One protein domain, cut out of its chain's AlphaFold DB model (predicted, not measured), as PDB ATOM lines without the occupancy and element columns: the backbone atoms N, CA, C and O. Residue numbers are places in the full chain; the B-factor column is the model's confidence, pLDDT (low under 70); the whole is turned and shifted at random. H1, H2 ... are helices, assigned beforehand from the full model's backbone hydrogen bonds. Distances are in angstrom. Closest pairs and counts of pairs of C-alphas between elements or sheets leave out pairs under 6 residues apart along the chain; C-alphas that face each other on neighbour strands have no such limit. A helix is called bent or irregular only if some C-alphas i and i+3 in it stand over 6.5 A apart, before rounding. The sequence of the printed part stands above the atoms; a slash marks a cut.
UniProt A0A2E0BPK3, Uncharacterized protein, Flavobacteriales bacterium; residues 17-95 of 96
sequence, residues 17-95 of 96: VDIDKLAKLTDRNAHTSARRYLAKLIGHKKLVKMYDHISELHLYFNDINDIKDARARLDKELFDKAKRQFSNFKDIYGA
ATOM      1  N   VAL A  17      47.987  68.299 -16.299       97.88
ATOM      2  CA  VAL A  17      46.534  68.568 -16.354       97.88
ATOM      3  C   VAL A  17      46.153  69.967 -15.847       97.88
ATOM      4  O   VAL A  17      45.189  70.567 -16.322       97.88
ATOM      5  N   ASP A  18      46.904  70.500 -14.882       98.31
ATOM      6  CA  ASP A  18      46.677  71.834 -14.337       98.31
ATOM      7  C   ASP A  18      47.226  72.920 -15.270       98.31
ATOM      8  O   ASP A  18      46.585  73.958 -15.429       98.31
ATOM      9  N   ILE A  19      48.362  72.664 -15.926       98.06
ATOM     10  CA  ILE A  19      48.953  73.549 -16.943       98.06
ATOM     11  C   ILE A  19      48.047  73.613 -18.176       98.06
ATOM     12  O   ILE A  19      47.689  74.704 -18.615       98.06
ATOM     13  N   ASP A  20      47.564  72.468 -18.661       98.19
ATOM     14  CA  ASP A  20      46.616  72.392 -19.778       98.19
ATOM     15  C   ASP A  20      45.334  73.170 -19.477       98.19
ATOM     16  O   ASP A  20      44.715  73.767 -20.359       98.19
ATOM     17  N   LYS A  21      44.903  73.166 -18.213       98.06
ATOM     18  CA  LYS A  21      43.738  73.932 -17.780       98.06
ATOM     19  C   LYS A  21      44.008  75.435 -17.759       98.06
ATOM     20  O   LYS A  21      43.104  76.189 -18.110       98.06
ATOM     21  N   LEU A  22      45.205  75.871 -17.363       98.12
ATOM     22  CA  LEU A  22      45.609  77.277 -17.466       98.12
ATOM     23  C   LEU A  22      45.588  77.732 -18.929       98.12
ATOM     24  O   LEU A  22      44.893  78.700 -19.228       98.12
ATOM     25  N   ALA A  23      46.222  76.969 -19.822       97.88
ATOM     26  CA  ALA A  23      46.251  77.248 -21.258       97.88
ATOM     27  C   ALA A  23      44.835  77.336 -21.845       97.88
ATOM     28  O   ALA A  23      44.457  78.354 -22.410       97.88
ATOM     29  N   LYS A  24      43.975  76.342 -21.580       98.06
ATOM     30  CA  LYS A  24      42.577  76.346 -22.053       98.06
ATOM     31  C   LYS A  24      41.756  77.536 -21.558       98.06
ATOM     32  O   LYS A  24      40.826  77.957 -22.241       98.06
ATOM     33  N   LEU A  25      42.017  78.031 -20.346       97.44
ATOM     34  CA  LEU A  25      41.342  79.226 -19.832       97.44
ATOM     35  C   LEU A  25      41.836  80.474 -20.570       97.44
ATOM     36  O   LEU A  25      41.014  81.282 -20.994       97.44
ATOM     37  N   THR A  26      43.147  80.604 -20.750       95.19
ATOM     38  CA  THR A  26      43.787  81.683 -21.513       95.19
ATOM     39  C   THR A  26      43.301  81.713 -22.966       95.19
ATOM     40  O   THR A  26      42.834  82.757 -23.413       95.19
ATOM     41  N   ASP A  27      43.274  80.570 -23.657       96.94
ATOM     42  CA  ASP A  27      42.802  80.438 -25.048       96.94
ATOM     43  C   ASP A  27      41.349  80.899 -25.229       96.94
ATOM     44  O   ASP A  27      40.951  81.390 -26.281       96.94
ATOM     45  N   ARG A  28      40.531  80.755 -24.180       95.12
ATOM     46  CA  ARG A  28      39.125  81.188 -24.151       95.12
ATOM     47  C   ARG A  28      38.952  82.616 -23.635       95.12
ATOM     48  O   ARG A  28      37.851  82.977 -23.224       95.12
ATOM     49  N   ASN A  29      40.026  83.408 -23.599       91.19
ATOM     50  CA  ASN A  29      40.054  84.774 -23.071       91.19
ATOM     51  C   ASN A  29      39.656  84.877 -21.576       91.19
ATOM     52  O   ASN A  29      39.375  85.953 -21.048       91.19
ATOM     53  N   ALA A  30      39.662  83.763 -20.835       94.31
ATOM     54  CA  ALA A  30      39.327  83.700 -19.410       94.31
ATOM     55  C   ALA A  30      40.568  83.942 -18.527       94.31
ATOM     56  O   ALA A  30      40.829  83.239 -17.545       94.31
ATOM     57  N   HIS A  31      41.347  84.970 -18.871       95.19
ATOM     58  CA  HIS A  31      42.643  85.295 -18.272       95.19
ATOM     59  C   HIS A  31      42.597  85.482 -16.746       95.19
ATOM     60  O   HIS A  31      43.489  85.005 -16.033       95.19
ATOM     61  N   THR A  32      41.571  86.159 -16.220       95.81
ATOM     62  CA  THR A  32      41.384  86.359 -14.769       95.81
ATOM     63  C   THR A  32      41.070  85.036 -14.068       95.81
ATOM     64  O   THR A  32      41.588  84.762 -12.982       95.81
ATOM     65  N   SER A  33      40.292  84.159 -14.708       97.25
ATOM     66  CA  SER A  33      39.995  82.822 -14.190       97.25
ATOM     67  C   SER A  33      41.239  81.931 -14.161       97.25
ATOM     68  O   SER A  33      41.433  81.206 -13.184       97.25
ATOM     69  N   ALA A  34      42.113  82.022 -15.170       98.19
ATOM     70  CA  ALA A  34      43.403  81.330 -15.182       98.19
ATOM     71  C   ALA A  34      44.288  81.774 -14.001       98.19
ATOM     72  O   ALA A  34      44.799  80.947 -13.245       98.19
ATOM     73  N   ARG A  35      44.389  83.088 -13.757       98.12
ATOM     74  CA  ARG A  35      45.166  83.657 -12.638       98.12
ATOM     75  C   ARG A  35      44.625  83.221 -11.278       98.12
ATOM     76  O   ARG A  35      45.382  82.804 -10.399       98.12
ATOM     77  N   ARG A  36      43.299  83.221 -11.126       98.50
ATOM     78  CA  ARG A  36      42.618  82.670  -9.949       98.50
ATOM     79  C   ARG A  36      42.926  81.183  -9.762       98.50
ATOM     80  O   ARG A  36      43.137  80.749  -8.630       98.50
ATOM     81  N   TYR A  37      42.938  80.395 -10.838       98.50
ATOM     82  CA  TYR A  37      43.255  78.970 -10.771       98.50
ATOM     83  C   TYR A  37      44.685  78.739 -10.280       98.50
ATOM     84  O   TYR A  37      44.881  77.996  -9.319       98.50
ATOM     85  N   LEU A  38      45.665  79.461 -10.830       98.44
ATOM     86  CA  LEU A  38      47.042  79.408 -10.340       98.44
ATOM     87  C   LEU A  38      47.140  79.820  -8.861       98.44
ATOM     88  O   LEU A  38      47.820  79.157  -8.079       98.44
ATOM     89  N   ALA A  39      46.399  80.845  -8.428       98.50
ATOM     90  CA  ALA A  39      46.348  81.231  -7.015       98.50
ATOM     91  C   ALA A  39      45.811  80.106  -6.106       98.50
ATOM     92  O   ALA A  39      46.276  79.964  -4.969       98.50
ATOM     93  N   LYS A  40      44.869  79.282  -6.597       98.38
ATOM     94  CA  LYS A  40      44.390  78.080  -5.890       98.38
ATOM     95  C   LYS A  40      45.481  77.013  -5.797       98.38
ATOM     96  O   LYS A  40      45.667  76.478  -4.710       98.38
ATOM     97  N   LEU A  41      46.225  76.759  -6.876       97.69
ATOM     98  CA  LEU A  41      47.344  75.801  -6.887       97.69
ATOM     99  C   LEU A  41      48.460  76.206  -5.912       97.69
ATOM    100  O   LEU A  41      49.010  75.367  -5.203       97.69
ATOM    101  N   ILE A  42      48.756  77.506  -5.827       97.06
ATOM    102  CA  ILE A  42      49.697  78.071  -4.844       97.06
ATOM    103  C   ILE A  42      49.168  77.888  -3.409       97.06
ATOM    104  O   ILE A  42      49.950  77.770  -2.468       97.06
ATOM    105  N   GLY A  43      47.844  77.849  -3.223       97.06
ATOM    106  CA  GLY A  43      47.188  77.834  -1.912       97.06
ATOM    107  C   GLY A  43      46.980  79.233  -1.318       97.06
ATOM    108  O   GLY A  43      46.706  79.376  -0.125       97.06
ATOM    109  N   HIS A  44      47.091  80.292  -2.127       97.62
ATOM    110  CA  HIS A  44      47.041  81.672  -1.650       97.62
ATOM    111  C   HIS A  44      45.610  82.227  -1.619       97.62
ATOM    112  O   HIS A  44      45.188  82.983  -2.497       97.62
ATOM    113  N   LYS A  45      44.856  81.884  -0.565       97.94
ATOM    114  CA  LYS A  45      43.426  82.232  -0.405       97.94
ATOM    115  C   LYS A  45      43.112  83.718  -0.622       97.94
ATOM    116  O   LYS A  45      42.079  84.039  -1.203       97.94
ATOM    117  N   LYS A  46      43.995  84.626  -0.187       98.00
ATOM    118  CA  LYS A  46      43.802  86.071  -0.389       98.00
ATOM    119  C   LYS A  46      43.884  86.453  -1.869       98.00
ATOM    120  O   LYS A  46      43.032  87.197  -2.326       98.00
ATOM    121  N   LEU A  47      44.833  85.892  -2.627       98.00
ATOM    122  CA  LEU A  47      44.942  86.161  -4.072       98.00
ATOM    123  C   LEU A  47      43.743  85.589  -4.827       98.00
ATOM    124  O   LEU A  47      43.221  86.257  -5.706       98.00
ATOM    125  N   VAL A  48      43.258  84.402  -4.440       98.62
ATOM    126  CA  VAL A  48      42.025  83.831  -5.010       98.62
ATOM    127  C   VAL A  48      40.860  84.816  -4.875       98.62
ATOM    128  O   VAL A  48      40.223  85.120  -5.876       98.62
ATOM    129  N   LYS A  49      40.640  85.361  -3.669       98.50
ATOM    130  CA  LYS A  49      39.591  86.365  -3.425       98.50
ATOM    131  C   LYS A  49      39.805  87.650  -4.224       98.50
ATOM    132  O   LYS A  49      38.854  88.190  -4.765       98.50
ATOM    133  N   MET A  50      41.042  88.138  -4.321       98.38
ATOM    134  CA  MET A  50      41.315  89.360  -5.084       98.38
ATOM    135  C   MET A  50      41.025  89.176  -6.578       98.38
ATOM    136  O   MET A  50      40.443  90.066  -7.185       98.38
ATOM    137  N   TYR A  51      41.358  88.023  -7.169       98.25
ATOM    138  CA  TYR A  51      40.981  87.739  -8.560       98.25
ATOM    139  C   TYR A  51      39.472  87.558  -8.746       98.25
ATOM    140  O   TYR A  51      38.963  87.920  -9.804       98.25
ATOM    141  N   ASP A  52      38.760  87.041  -7.739       97.94
ATOM    142  CA  ASP A  52      37.293  87.014  -7.745       97.94
ATOM    143  C   ASP A  52      36.724  88.441  -7.807       97.94
ATOM    144  O   ASP A  52      35.947  88.736  -8.710       97.94
ATOM    145  N   HIS A  53      37.218  89.367  -6.979       97.75
ATOM    146  CA  HIS A  53      36.795  90.773  -7.037       97.75
ATOM    147  C   HIS A  53      37.167  91.476  -8.347       97.75
ATOM    148  O   HIS A  53      36.375  92.253  -8.867       97.75
ATOM    149  N   ILE A  54      38.341  91.196  -8.926       97.38
ATOM    150  CA  ILE A  54      38.687  91.704 -10.266       97.38
ATOM    151  C   ILE A  54      37.678  91.199 -11.302       97.38
ATOM    152  O   ILE A  54      37.270  91.956 -12.176       97.38
ATOM    153  N   SER A  55      37.254  89.937 -11.212       96.12
ATOM    154  CA  SER A  55      36.241  89.390 -12.113       96.12
ATOM    155  C   SER A  55      34.877  90.057 -11.918       96.12
ATOM    156  O   SER A  55      34.219  90.358 -12.906       96.12
ATOM    157  N   GLU A  56      34.461  90.296 -10.674       96.94
ATOM    158  CA  GLU A  56      33.203  90.982 -10.343       96.94
ATOM    159  C   GLU A  56      33.192  92.417 -10.881       96.94
ATOM    160  O   GLU A  56      32.245  92.815 -11.553       96.94
ATOM    161  N   LEU A  57      34.274  93.170 -10.655       96.62
ATOM    162  CA  LEU A  57      34.413  94.537 -11.160       96.62
ATOM    163  C   LEU A  57      34.465  94.576 -12.689       96.62
ATOM    164  O   LEU A  57      33.814  95.422 -13.290       96.62
ATOM    165  N   HIS A  58      35.182  93.643 -13.323       94.50
ATOM    166  CA  HIS A  58      35.217  93.545 -14.783       94.50
ATOM    167  C   HIS A  58      33.817  93.314 -15.359       94.50
ATOM    168  O   HIS A  58      33.447  93.967 -16.324       94.50
ATOM    169  N   LEU A  59      33.034  92.410 -14.761       94.06
ATOM    170  CA  LEU A  59      31.663  92.144 -15.197       94.06
ATOM    171  C   LEU A  59      30.743  93.345 -14.967       94.06
ATOM    172  O   LEU A  59      29.894  93.624 -15.805       94.06
ATOM    173  N   TYR A  60      30.912  94.050 -13.846       96.31
ATOM    174  CA  TYR A  60      30.097  95.215 -13.514       96.31
ATOM    175  C   TYR A  60      30.378  96.409 -14.437       96.31
ATOM    176  O   TYR A  60      29.443  97.037 -14.924       96.31
ATOM    177  N   PHE A  61      31.652  96.712 -14.697       94.81
ATOM    178  CA  PHE A  61      32.042  97.818 -15.576       94.81
ATOM    179  C   PHE A  61      31.989  97.454 -17.061       94.81
ATOM    180  O   PHE A  61      31.935  98.342 -17.905       94.81
ATOM    181  N   ASN A  62      32.018  96.158 -17.385       93.50
ATOM    182  CA  ASN A  62      32.221  95.644 -18.739       93.50
ATOM    183  C   ASN A  62      33.486  96.211 -19.421       93.50
ATOM    184  O   ASN A  62      33.581  96.253 -20.646       93.50
ATOM    185  N   ASP A  63      34.464  96.643 -18.620       91.19
ATOM    186  CA  ASP A  63      35.755  97.147 -19.076       91.19
ATOM    187  C   ASP A  63      36.867  96.702 -18.118       91.19
ATOM    188  O   ASP A  63      36.894  97.031 -16.930       91.19
ATOM    189  N   ILE A  64      37.804  95.904 -18.630       88.12
ATOM    190  CA  ILE A  64      38.965  95.442 -17.863       88.12
ATOM    191  C   ILE A  64      40.022  96.541 -17.704       88.12
ATOM    192  O   ILE A  64      40.870  96.443 -16.812       88.12
ATOM    193  N   ASN A  65      40.011  97.570 -18.559       92.75
ATOM    194  CA  ASN A  65      41.029  98.616 -18.567       92.75
ATOM    195  C   ASN A  65      41.010  99.444 -17.285       92.75
ATOM    196  O   ASN A  65      42.084  99.773 -16.779       92.75
ATOM    197  N   ASP A  66      39.829  99.668 -16.711       91.75
ATOM    198  CA  ASP A  66      39.643 100.400 -15.454       91.75
ATOM    199  C   ASP A  66      40.326  99.724 -14.260       91.75
ATOM    200  O   ASP A  66      40.738 100.373 -13.299       91.75
ATOM    201  N   ILE A  67      40.498  98.403 -14.321       94.19
ATOM    202  CA  ILE A  67      41.070  97.604 -13.230       94.19
ATOM    203  C   ILE A  67      42.372  96.889 -13.622       94.19
ATOM    204  O   ILE A  67      42.907  96.091 -12.841       94.19
ATOM    205  N   LYS A  68      42.924  97.183 -14.807       94.50
ATOM    206  CA  LYS A  68      44.111  96.503 -15.355       94.50
ATOM    207  C   LYS A  68      45.336  96.651 -14.456       94.50
ATOM    208  O   LYS A  68      46.060  95.679 -14.246       94.50
ATOM    209  N   ASP A  69      45.532  97.828 -13.866       96.31
ATOM    210  CA  ASP A  69      46.703  98.120 -13.035       96.31
ATOM    211  C   ASP A  69      46.613  97.403 -11.688       96.31
ATOM    212  O   ASP A  69      47.612  96.906 -11.162       96.31
ATOM    213  N   ALA A  70      45.400  97.288 -11.139       96.44
ATOM    214  CA  ALA A  70      45.157  96.468  -9.962       96.44
ATOM    215  C   ALA A  70      45.480  95.000 -10.259       96.44
ATOM    216  O   ALA A  70      46.238  94.386  -9.507       96.44
ATOM    217  N   ARG A  71      44.998  94.465 -11.390       96.62
ATOM    218  CA  ARG A  71      45.324  93.103 -11.828       96.62
ATOM    219  C   ARG A  71      46.830  92.909 -12.033       96.62
ATOM    220  O   ARG A  71      47.365  91.921 -11.547       96.62
ATOM    221  N   ALA A  72      47.530  93.851 -12.661       97.44
ATOM    222  CA  ALA A  72      48.975  93.766 -12.888       97.44
ATOM    223  C   ALA A  72      49.785  93.677 -11.578       97.44
ATOM    224  O   ALA A  72      50.740  92.903 -11.483       97.44
ATOM    225  N   ARG A  73      49.380  94.411 -10.529       97.69
ATOM    226  CA  ARG A  73      50.003  94.299  -9.197       97.69
ATOM    227  C   ARG A  73      49.802  92.914  -8.579       97.69
ATOM    228  O   ARG A  73      50.739  92.370  -7.995       97.69
ATOM    229  N   LEU A  74      48.606  92.339  -8.726       98.06
ATOM    230  CA  LEU A  74      48.316  90.975  -8.272       98.06
ATOM    231  C   LEU A  74      49.096  89.934  -9.081       98.06
ATOM    232  O   LEU A  74      49.607  88.979  -8.498       98.06
ATOM    233  N   ASP A  75      49.226  90.132 -10.397       97.88
ATOM    234  CA  ASP A  75      49.966  89.247 -11.303       97.88
ATOM    235  C   ASP A  75      51.443  89.177 -10.887       97.88
ATOM    236  O   ASP A  75      52.011  88.089 -10.796       97.88
ATOM    237  N   LYS A  76      52.053  90.316 -10.526       98.25
ATOM    238  CA  LYS A  76      53.425  90.345 -10.002       98.25
ATOM    239  C   LYS A  76      53.578  89.460  -8.761       98.25
ATOM    240  O   LYS A  76      54.475  88.622  -8.710       98.25
ATOM    241  N   GLU A  77      52.691  89.609  -7.776       98.00
ATOM    242  CA  GLU A  77      52.719  88.780  -6.565       98.00
ATOM    243  C   GLU A  77      52.471  87.294  -6.883       98.00
ATOM    244  O   GLU A  77      53.135  86.415  -6.328       98.00
ATOM    245  N   LEU A  78      51.528  87.013  -7.786       98.50
ATOM    246  CA  LEU A  78      51.163  85.665  -8.205       98.50
ATOM    247  C   LEU A  78      52.355  84.930  -8.822       98.50
ATOM    248  O   LEU A  78      52.691  83.827  -8.381       98.50
ATOM    249  N   PHE A  79      53.013  85.542  -9.808       98.25
ATOM    250  CA  PHE A  79      54.135  84.925 -10.508       98.25
ATOM    251  C   PHE A  79      55.399  84.868  -9.644       98.25
ATOM    252  O   PHE A  79      56.110  83.862  -9.689       98.25
ATOM    253  N   ASP A  80      55.635  85.862  -8.778       97.94
ATOM    254  CA  ASP A  80      56.721  85.814  -7.790       97.94
ATOM    255  C   ASP A  80      56.552  84.611  -6.837       97.94
ATOM    256  O   ASP A  80      57.522  83.908  -6.533       97.94
ATOM    257  N   LYS A  81      55.320  84.323  -6.391       96.88
ATOM    258  CA  LYS A  81      55.016  83.142  -5.561       96.88
ATOM    259  C   LYS A  81      55.134  81.838  -6.346       96.88
ATOM    260  O   LYS A  81      55.787  80.915  -5.862       96.88
ATOM    261  N   ALA A  82      54.567  81.768  -7.550       97.38
ATOM    262  CA  ALA A  82      54.648  80.582  -8.402       97.38
ATOM    263  C   ALA A  82      56.107  80.189  -8.688       97.38
ATOM    264  O   ALA A  82      56.480  79.035  -8.503       97.38
ATOM    265  N   LYS A  83      56.967  81.159  -9.030       97.06
ATOM    266  CA  LYS A  83      58.400  80.939  -9.290       97.06
ATOM    267  C   LYS A  83      59.157  80.394  -8.077       97.06
ATOM    268  O   LYS A  83      60.125  79.642  -8.232       97.06
ATOM    269  N   ARG A  84      58.757  80.789  -6.864       94.75
ATOM    270  CA  ARG A  84      59.352  80.295  -5.611       94.75
ATOM    271  C   ARG A  84      58.871  78.889  -5.267       94.75
ATOM    272  O   ARG A  84      59.679  78.097  -4.798       94.75
ATOM    273  N   GLN A  85      57.596  78.597  -5.505       95.56
ATOM    274  CA  GLN A  85      56.949  77.362  -5.063       95.56
ATOM    275  C   GLN A  85      57.086  76.205  -6.055       95.56
ATOM    276  O   GLN A  85      57.160  75.058  -5.613       95.56
ATOM    277  N   PHE A  86      57.120  76.491  -7.359       96.38
ATOM    278  CA  PHE A  86      57.056  75.467  -8.398       96.38
ATOM    279  C   PHE A  86      58.354  75.313  -9.188       96.38
ATOM    280  O   PHE A  86      58.998  76.302  -9.555       96.38
ATOM    281  N   SER A  87      58.756  74.063  -9.425       96.19
ATOM    282  CA  SER A  87      59.967  73.711 -10.176       96.19
ATOM    283  C   SER A  87      59.782  73.980 -11.671       96.19
ATOM    284  O   SER A  87      60.643  74.603 -12.291       96.19
ATOM    285  N   ASN A  88      58.615  73.627 -12.213       96.38
ATOM    286  CA  ASN A  88      58.210  73.804 -13.607       96.38
ATOM    287  C   ASN A  88      57.533  75.163 -13.883       96.38
ATOM    288  O   ASN A  88      56.570  75.275 -14.637       96.38
ATOM    289  N   PHE A  89      58.047  76.242 -13.278       97.25
ATOM    290  CA  PHE A  89      57.486  77.591 -13.447       97.25
ATOM    291  C   PHE A  89      57.445  78.062 -14.908       97.25
ATOM    292  O   PHE A  89      56.535  78.801 -15.272       97.25
ATOM    293  N   LYS A  90      58.416  77.662 -15.739       97.50
ATOM    294  CA  LYS A  90      58.457  78.065 -17.153       97.50
ATOM    295  C   LYS A  90      57.230  77.566 -17.916       97.50
ATOM    296  O   LYS A  90      56.633  78.354 -18.639       97.50
ATOM    297  N   ASP A  91      56.823  76.323 -17.680       97.75
ATOM    298  CA  ASP A  91      55.665  75.713 -18.342       97.75
ATOM    299  C   ASP A  91      54.359  76.345 -17.850       97.75
ATOM    300  O   ASP A  91      53.466  76.648 -18.634       97.75
ATOM    301  N   ILE A  92      54.286  76.649 -16.548       97.75
ATOM    302  CA  ILE A  92      53.164  77.395 -15.963       97.75
ATOM    303  C   ILE A  92      53.057  78.793 -16.579       97.75
ATOM    304  O   ILE A  92      51.961  79.225 -16.916       97.75
ATOM    305  N   TYR A  93      54.173  79.521 -16.687       97.44
ATOM    306  CA  TYR A  93      54.186  80.885 -17.218       97.44
ATOM    307  C   TYR A  93      53.863  80.912 -18.715       97.44
ATOM    308  O   TYR A  93      53.142  81.799 -19.150       97.44
ATOM    309  N   GLY A  94      54.332  79.921 -19.477       97.12
ATOM    310  CA  GLY A  94      54.024  79.774 -20.902       97.12
ATOM    311  C   GLY A  94      52.562  79.431 -21.214       97.12
ATOM    312  O   GLY A  94      52.173  79.493 -22.373       97.12
ATOM    313  N   ALA A  95      51.752  79.086 -20.208       96.62
ATOM    314  CA  ALA A  95      50.321  78.814 -20.362       96.62
ATOM    315  C   ALA A  95      49.421  80.070 -20.247       96.62
ATOM    316  O   ALA A  95      48.191  79.951 -20.269       96.62
TER     317      ALA A  95
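AT A GLANCE: This is residues 17 to 95 of the 96 residues of an uncharacterized protein of Flavobacteriales bacterium (UniProt A0A2E0BPK3). The longest helix, H4, stands with H3 and H2 in an up-and-down bundle, three helices side by side, each running against the one before it. H1 packs on H2 outside this bundle, and short H5 folds back from the last end of H4 toward H1. The printed part has 79 residues with five named helices, H1 to H5 in chain order, and no named strand; its class is all helix. It is compact, with a radius of gyration of the C-alphas of 12.1 A, and elongated, spanning 37 by 24 by 18 A.

IN THESE COORDINATES: Find C-alpha 65 at (41.029, 98.616, -18.567); from there H4 runs through residues 65 to 85, 29.8 A. It is irregular, C-alphas 66 and 69 being 7.8 A apart, and has a kink of 33 degrees near residue 72. H3 is residues 45 to 61, 24.5 A; H2 is residues 31 to 42, 16.8 A. H1, 15.2 A, begins at C-alpha 17, (46.534, 68.568, -16.354), and ends at residue 27. H5, residues 89 to 93, 6.0 A, ends at C-alpha 93, (54.186, 80.885, -17.218).

HOW THE PARTS SIT: H4 and H2 are the hubs, touching three helices each. Look at Ile 42 and Ala 82: their C-alphas, 6.6 A apart, are the closest of H2 and H4, which run the same way at a shallow tilt of 29 degrees. H3 and H4 form a hairpin, touching closest at C-alphas 54 and 71, 7.0 A, with a shallow tilt of 21 degrees. H2 and H3 form another, closest at C-alphas 36 and 48, 5.1 A. H1 and H2 form a third, closest at C-alphas 22 and 34, 5.1 A. H5 only just touches H4, through residues 79 to 83 of H4 alone, and H1, with 3 pairs of C-alphas within 8 A each; the closest are C-alphas 83 and 89, 5.4 A, and 19 and 92, 5.8 A. H1 is apart from H3 and H4. Every O i to N i+4 pair is within hydrogen-bond range in H1, H2, H3 and H5, and 15 of 17 in H4.

THE WHOLE: The C-alphas farthest apart, of Phe 61 and Ser 87, are 37.3 A apart. The printed part has no cut, the four links are tight, and no printed residue is under 70 in pLDDT.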